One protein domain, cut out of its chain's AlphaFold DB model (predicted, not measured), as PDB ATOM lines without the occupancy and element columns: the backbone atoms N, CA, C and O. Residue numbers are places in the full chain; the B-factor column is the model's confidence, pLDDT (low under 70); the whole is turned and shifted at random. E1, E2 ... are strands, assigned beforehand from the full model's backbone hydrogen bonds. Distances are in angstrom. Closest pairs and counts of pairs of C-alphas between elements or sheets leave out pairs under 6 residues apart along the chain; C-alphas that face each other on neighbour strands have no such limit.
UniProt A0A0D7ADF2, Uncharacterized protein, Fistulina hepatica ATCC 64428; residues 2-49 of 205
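This is residues 2 to 49 of the 205 residues of an uncharacterized protein of Fistulina hepatica ATCC 64428 (UniProt A0A0D7ADF2). With little regular structure, this is an elongated body of two small antiparallel strand pairs, E1 with E4 and E2 with E3, toward opposite ends and joined by loops. The 48 printed residues include no named helix and four strands, E1 to E4 in chain order, all strand in class with 16 residues. It is only just compact, close to loose, with a radius of gyration of the C-alphas of 11.4 A, spanning 36 by 19 by 13 A.

Find C-alpha 4 at (37.138, 22.972, -59.254), where E1, residues 4 to 7, begins. E4, residues 43 to 47, runs 9.6 A to (33.963, 26.362, -62.320). Look to residues 18 to 20 for E2 and 26 to 29 for E3.

E1 and E4 are antiparallel at 159 degrees; N 4 and O 47 are 3.0 A apart. Hairpin E2 and E3 is antiparallel at 158 degrees; see N 27 and O 19, 2.8 A. Residues 10 to 11 pair antiparallel with 19 to 20. E1 and E3 are apart.

C-alphas 14 and 49 are farthest apart, 36.7 A. The printed part has no cut; E3 to E4 is a long link. Residues 2 to 16 have pLDDT under 70.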
ATOM      1  N   ALA A   2      33.143  16.957 -57.354       37.31
ATOM      2  CA  ALA A   2      33.261  18.271 -56.726       37.31
ATOM      3  C   ALA A   2      33.760  19.275 -57.785       37.31
ATOM      4  O   ALA A   2      34.694  18.925 -58.508       37.31
ATOM      5  N   PRO A   3      33.143  20.460 -57.925       42.75
ATOM      6  CA  PRO A   3      33.625  21.487 -58.847       42.75
ATOM      7  C   PRO A   3      35.049  21.933 -58.472       42.75
ATOM      8  O   PRO A   3      35.420  21.917 -57.293       42.75
ATOM      9  N   LEU A   4      35.848  22.320 -59.470       49.28
ATOM     10  CA  LEU A   4      37.138  22.972 -59.254       49.28
ATOM     11  C   LEU A   4      36.867  24.454 -59.014       49.28
ATOM     12  O   LEU A   4      36.592  25.207 -59.937       49.28
ATOM     13  N   VAL A   5      36.902  24.868 -57.752       54.94
ATOM     14  CA  VAL A   5      36.468  26.212 -57.373       54.94
ATOM     15  C   VAL A   5      37.650  27.058 -56.935       54.94
ATOM     16  O   VAL A   5      38.375  26.655 -56.022       54.94
ATOM     17  N   GLN A   6      37.804  28.242 -57.532       55.84
ATOM     18  CA  GLN A   6      38.797  29.205 -57.069       55.84
ATOM     19  C   GLN A   6      38.342  29.803 -55.737       55.84
ATOM     20  O   GLN A   6      37.210  30.280 -55.601       55.84
ATOM     21  N   ARG A   7      39.243  29.757 -54.751       59.75
ATOM     22  CA  ARG A   7      39.007  30.263 -53.400       59.75
ATOM     23  C   ARG A   7      40.032  31.321 -53.038       59.75
ATOM     24  O   ARG A   7      41.220  31.060 -53.202       59.75
ATOM     25  N   ALA A   8      39.597  32.462 -52.505       58.59
ATOM     26  CA  ALA A   8      40.508  33.409 -51.865       58.59
ATOM     27  C   ALA A   8      40.369  33.311 -50.353       58.59
ATOM     28  O   ALA A   8      39.273  33.242 -49.794       58.59
ATOM     29  N   ILE A   9      41.520  33.262 -49.705       59.22
ATOM     30  CA  ILE A   9      41.664  33.187 -48.263       59.22
ATOM     31  C   ILE A   9      42.865  34.066 -47.941       59.22
ATOM     32  O   ILE A   9      43.933  33.883 -48.529       59.22
ATOM     33  N   TYR A  10      42.717  34.982 -46.993       68.50
ATOM     34  CA  TYR A  10      43.835  35.782 -46.506       68.50
ATOM     35  C   TYR A  10      44.052  35.584 -45.009       68.50
ATOM     36  O   TYR A  10      43.154  35.223 -44.243       68.50
ATOM     37  N   THR A  11      45.296  35.794 -44.587       60.03
ATOM     38  CA  THR A  11      45.673  35.789 -43.172       60.03
ATOM     39  C   THR A  11      45.533  37.192 -42.607       60.03
ATOM     40  O   THR A  11      46.090  38.127 -43.181       60.03
ATOM     41  N   SER A  12      44.909  37.338 -41.440       59.00
ATOM     42  CA  SER A  12      44.971  38.590 -40.682       59.00
ATOM     43  C   SER A  12      45.855  38.424 -39.447       59.00
ATOM     44  O   SER A  12      45.641  37.536 -38.629       59.00
ATOM     45  N   THR A  13      46.843  39.319 -39.362       54.75
ATOM     46  CA  THR A  13      47.533  39.857 -38.175       54.75
ATOM     47  C   THR A  13      48.206  38.917 -37.151       54.75
ATOM     48  O   THR A  13      47.695  37.906 -36.676       54.75
ATOM     49  N   GLY A  14      49.424  39.318 -36.764       56.84
ATOM     50  CA  GLY A  14      50.116  38.967 -35.514       56.84
ATOM     51  C   GLY A  14      50.688  37.553 -35.385       56.84
ATOM     52  O   GLY A  14      51.821  37.400 -34.937       56.84
ATOM     53  N   SER A  15      49.946  36.516 -35.781       62.53
ATOM     54  CA  SER A  15      50.346  35.121 -35.543       62.53
ATOM     55  C   SER A  15      50.284  34.202 -36.765       62.53
ATOM     56  O   SER A  15      50.733  33.063 -36.655       62.53
ATOM     57  N   ARG A  16      49.782  34.672 -37.925       69.38
ATOM     58  CA  ARG A  16      49.580  33.867 -39.158       69.38
ATOM     59  C   ARG A  16      48.761  32.584 -38.921       69.38
ATOM     60  O   ARG A  16      48.972  31.580 -39.596       69.38
ATOM     61  N   ARG A  17      47.876  32.583 -37.917       84.25
ATOM     62  CA  ARG A  17      47.127  31.386 -37.490       84.25
ATOM     63  C   ARG A  17      45.633  31.460 -37.755       84.25
ATOM     64  O   ARG A  17      45.015  30.399 -37.771       84.25
ATOM     65  N   THR A  18      45.076  32.645 -37.969       87.38
ATOM     66  CA  THR A  18      43.663  32.865 -38.288       87.38
ATOM     67  C   THR A  18      43.507  33.294 -39.742       87.38
ATOM     68  O   THR A  18      44.349  34.007 -40.298       87.38
ATOM     69  N   TRP A  19      42.425  32.829 -40.355       87.31
ATOM     70  CA  TRP A  19      42.137  33.022 -41.768       87.31
ATOM     71  C   TRP A  19      40.743  33.590 -41.950       87.31
ATOM     72  O   TRP A  19      39.816  33.179 -41.251       87.31
ATOM     73  N   TYR A  20      40.610  34.501 -42.903       88.00
ATOM     74  CA  TYR A  20      39.376  35.213 -43.191       88.00
ATOM     75  C   TYR A  20      39.037  35.084 -44.678       88.00
ATOM     76  O   TYR A  20      39.931  34.951 -45.520       88.00
ATOM     77  N   ASN A  21      37.742  35.070 -44.985       87.19
ATOM     78  CA  ASN A  21      37.245  35.214 -46.351       87.19
ATOM     79  C   ASN A  21      37.124  36.695 -46.740       87.19
ATOM     80  O   ASN A  21      37.264  37.572 -45.891       87.19
ATOM     81  N   SER A  22      36.811  36.977 -48.005       83.75
ATOM     82  CA  SER A  22      36.644  38.345 -48.533       83.75
ATOM     83  C   SER A  22      35.602  39.187 -47.795       83.75
ATOM     84  O   SER A  22      35.752  40.395 -47.671       83.75
ATOM     85  N   ALA A  23      34.596  38.559 -47.181       83.50
ATOM     86  CA  ALA A  23      33.606  39.242 -46.345       83.50
ATOM     87  C   ALA A  23      34.106  39.579 -44.920       83.50
ATOM     88  O   ALA A  23      33.317  39.999 -44.072       83.50
ATOM     89  N   GLY A  24      35.382  39.336 -44.602       85.06
ATOM     90  CA  GLY A  24      35.956  39.569 -43.273       85.06
ATOM     91  C   GLY A  24      35.491  38.568 -42.213       85.06
ATOM     92  O   GLY A  24      35.685  38.788 -41.018       85.06
ATOM     93  N   THR A  25      34.881  37.452 -42.621       88.25
ATOM     94  CA  THR A  25      34.461  36.379 -41.711       88.25
ATOM     95  C   THR A  25      35.617  35.416 -41.494       88.25
ATOM     96  O   THR A  25      36.248  34.974 -42.453       88.25
ATOM     97  N   GLN A  26      35.895  35.063 -40.239       89.81
ATOM     98  CA  GLN A  26      36.899  34.052 -39.927       89.81
ATOM     99  C   GLN A  26      36.427  32.678 -40.423       89.81
ATOM    100  O   GLN A  26      35.355  32.214 -40.045       89.81
ATOM    101  N   VAL A  27      37.238  32.028 -41.253       90.12
ATOM    102  CA  VAL A  27      36.940  30.737 -41.906       90.12
ATOM    103  C   VAL A  27      37.870  29.613 -41.467       90.12
ATOM    104  O   VAL A  27      37.725  28.475 -41.912       90.12
ATOM    105  N   GLY A  28      38.847  29.930 -40.619       89.25
ATOM    106  CA  GLY A  28      39.665  28.910 -39.998       89.25
ATOM    107  C   GLY A  28      40.674  29.438 -38.989       89.25
ATOM    108  O   GLY A  28      41.058  30.612 -38.968       89.25
ATOM    109  N   THR A  29      41.132  28.511 -38.160       90.00
ATOM    110  CA  THR A  29      42.225  28.656 -37.206       90.00
ATOM    111  C   THR A  29      43.137  27.442 -37.307       90.00
ATOM    112  O   THR A  29      42.702  26.295 -37.224       90.00
ATOM    113  N   SER A  30      44.436  27.682 -37.454       85.19
ATOM    114  CA  SER A  30      45.436  26.620 -37.547       85.19
ATOM    115  C   SER A  30      45.343  25.662 -36.354       85.19
ATOM    116  O   SER A  30      45.289  26.104 -35.209       85.19
ATOM    117  N   ALA A  31      45.386  24.357 -36.629       86.44
ATOM    118  CA  ALA A  31      45.314  23.245 -35.671       86.44
ATOM    119  C   ALA A  31      43.979  23.028 -34.930       86.44
ATOM    120  O   ALA A  31      43.740  21.902 -34.503       86.44
ATOM    121  N   THR A  32      43.112  24.033 -34.785       91.12
ATOM    122  CA  THR A  32      41.831  23.876 -34.065       91.12
ATOM    123  C   THR A  32      40.612  23.864 -34.977       91.12
ATOM    124  O   THR A  32      39.640  23.188 -34.664       91.12
ATOM    125  N   ASP A  33      40.659  24.596 -36.087       90.12
ATOM    126  CA  ASP A  33      39.549  24.745 -37.029       90.12
ATOM    127  C   ASP A  33      40.106  24.940 -38.451       90.12
ATOM    128  O   ASP A  33      40.181  26.062 -38.955       90.12
ATOM    129  N   PRO A  34      40.675  23.888 -39.063       87.62
ATOM    130  CA  PRO A  34      41.321  24.016 -40.360       87.62
ATOM    131  C   PRO A  34      40.301  24.333 -41.456       87.62
ATOM    132  O   PRO A  34      39.194  23.802 -41.473       87.62
ATOM    133  N   ILE A  35      40.725  25.135 -42.431       87.31
ATOM    134  CA  ILE A  35      39.925  25.406 -43.625       87.31
ATOM    135  C   ILE A  35      39.735  24.109 -44.410       87.31
ATOM    136  O   ILE A  35      40.690  23.364 -44.641       87.31
ATOM    137  N   THR A  36      38.511  23.858 -44.864       87.00
ATOM    138  CA  THR A  36      38.171  22.693 -45.681       87.00
ATOM    139  C   THR A  36      37.478  23.111 -46.972       87.00
ATOM    140  O   THR A  36      37.078  24.262 -47.155       87.00
ATOM    141  N   VAL A  37      37.256  22.151 -47.872       85.06
ATOM    142  CA  VAL A  37      36.427  22.370 -49.065       85.06
ATOM    143  C   VAL A  37      34.972  22.733 -48.735       85.06
ATOM    144  O   VAL A  37      34.277  23.275 -49.589       85.06
ATOM    145  N   ASN A  38      34.514  22.497 -47.505       86.06
ATOM    146  CA  ASN A  38      33.160  22.830 -47.066       86.06
ATOM    147  C   ASN A  38      33.094  24.135 -46.260       86.06
ATOM    148  O   ASN A  38      32.016  24.495 -45.811       86.06
ATOM    149  N   SER A  39      34.218  24.826 -46.043       87.81
ATOM    150  CA  SER A  39      34.203  26.128 -45.374       87.81
ATOM    151  C   SER A  39      33.453  27.151 -46.236       87.81
ATOM    152  O   SER A  39      33.732  27.292 -47.432       87.81
ATOM    153  N   ASP A  40      32.499  27.841 -45.615       86.44
ATOM    154  CA  ASP A  40      31.583  28.762 -46.283       86.44
ATOM    155  C   ASP A  40      32.265  30.056 -46.744       86.44
ATOM    156  O   ASP A  40      33.264  30.514 -46.184       86.44
ATOM    157  N   GLY A  41      31.698  30.674 -47.782       85.88
ATOM    158  CA  GLY A  41      32.140  31.982 -48.276       85.88
ATOM    159  C   GLY A  41      33.520  31.982 -48.935       85.88
ATOM    160  O   GLY A  41      34.129  33.037 -49.053       85.88
ATOM    161  N   LEU A  42      34.031  30.814 -49.337       86.19
ATOM    162  CA  LEU A  42      35.333  30.705 -49.996       86.19
ATOM    163  C   LEU A  42      35.264  30.760 -51.517       86.19
ATOM    164  O   LEU A  42      36.276  31.011 -52.150       86.19
ATOM    165  N   ILE A  43      34.114  30.461 -52.110       88.19
ATOM    166  CA  ILE A  43      33.956  30.330 -53.559       88.19
ATOM    167  C   ILE A  43      33.839  31.714 -54.194       88.19
ATOM    168  O   ILE A  43      32.902  32.440 -53.878       88.19
ATOM    169  N   ILE A  44      34.751  32.040 -55.111       87.94
ATOM    170  CA  ILE A  44      34.739  33.315 -55.848       87.94
ATOM    171  C   ILE A  44      34.326  33.118 -57.300       87.94
ATOM    172  O   ILE A  44      33.474  33.842 -57.802       87.94
ATOM    173  N   ASP A  45      34.902  32.116 -57.958       89.31
ATOM    174  CA  ASP A  45      34.567  31.755 -59.332       89.31
ATOM    175  C   ASP A  45      34.221  30.265 -59.377       89.31
ATOM    176  O   ASP A  45      35.116  29.414 -59.283       89.31
ATOM    177  N   PRO A  46      32.923  29.920 -59.417       88.12
ATOM    178  CA  PRO A  46      32.501  28.538 -59.537       88.12
ATOM    179  C   PRO A  46      32.780  28.042 -60.958       88.12
ATOM    180  O   PRO A  46      32.188  28.521 -61.924       88.12
ATOM    181  N   LEU A  47      33.643  27.036 -61.069       88.62
ATOM    182  CA  LEU A  47      33.963  26.362 -62.320       88.62
ATOM    183  C   LEU A  47      33.897  24.848 -62.101       88.62
ATOM    184  O   LEU A  47      34.198  24.339 -61.020       88.62
ATOM    185  N   ASP A  48      33.447  24.099 -63.101       88.12
ATOM    186  CA  ASP A  48      33.507  22.642 -63.027       88.12
ATOM    187  C   ASP A  48      34.850  22.107 -63.558       88.12
ATOM    188  O   ASP A  48      35.719  22.850 -64.018       88.12
ATOM    189  N   ALA A  49      35.057  20.795 -63.444       88.75
ATOM    190  CA  ALA A  49      36.318  20.165 -63.829       88.75
ATOM    191  C   ALA A  49      36.544  20.088 -65.354       88.75
ATOM    192  O   ALA A  49      37.633  19.717 -65.789       88.75
TER     193      ALA A  49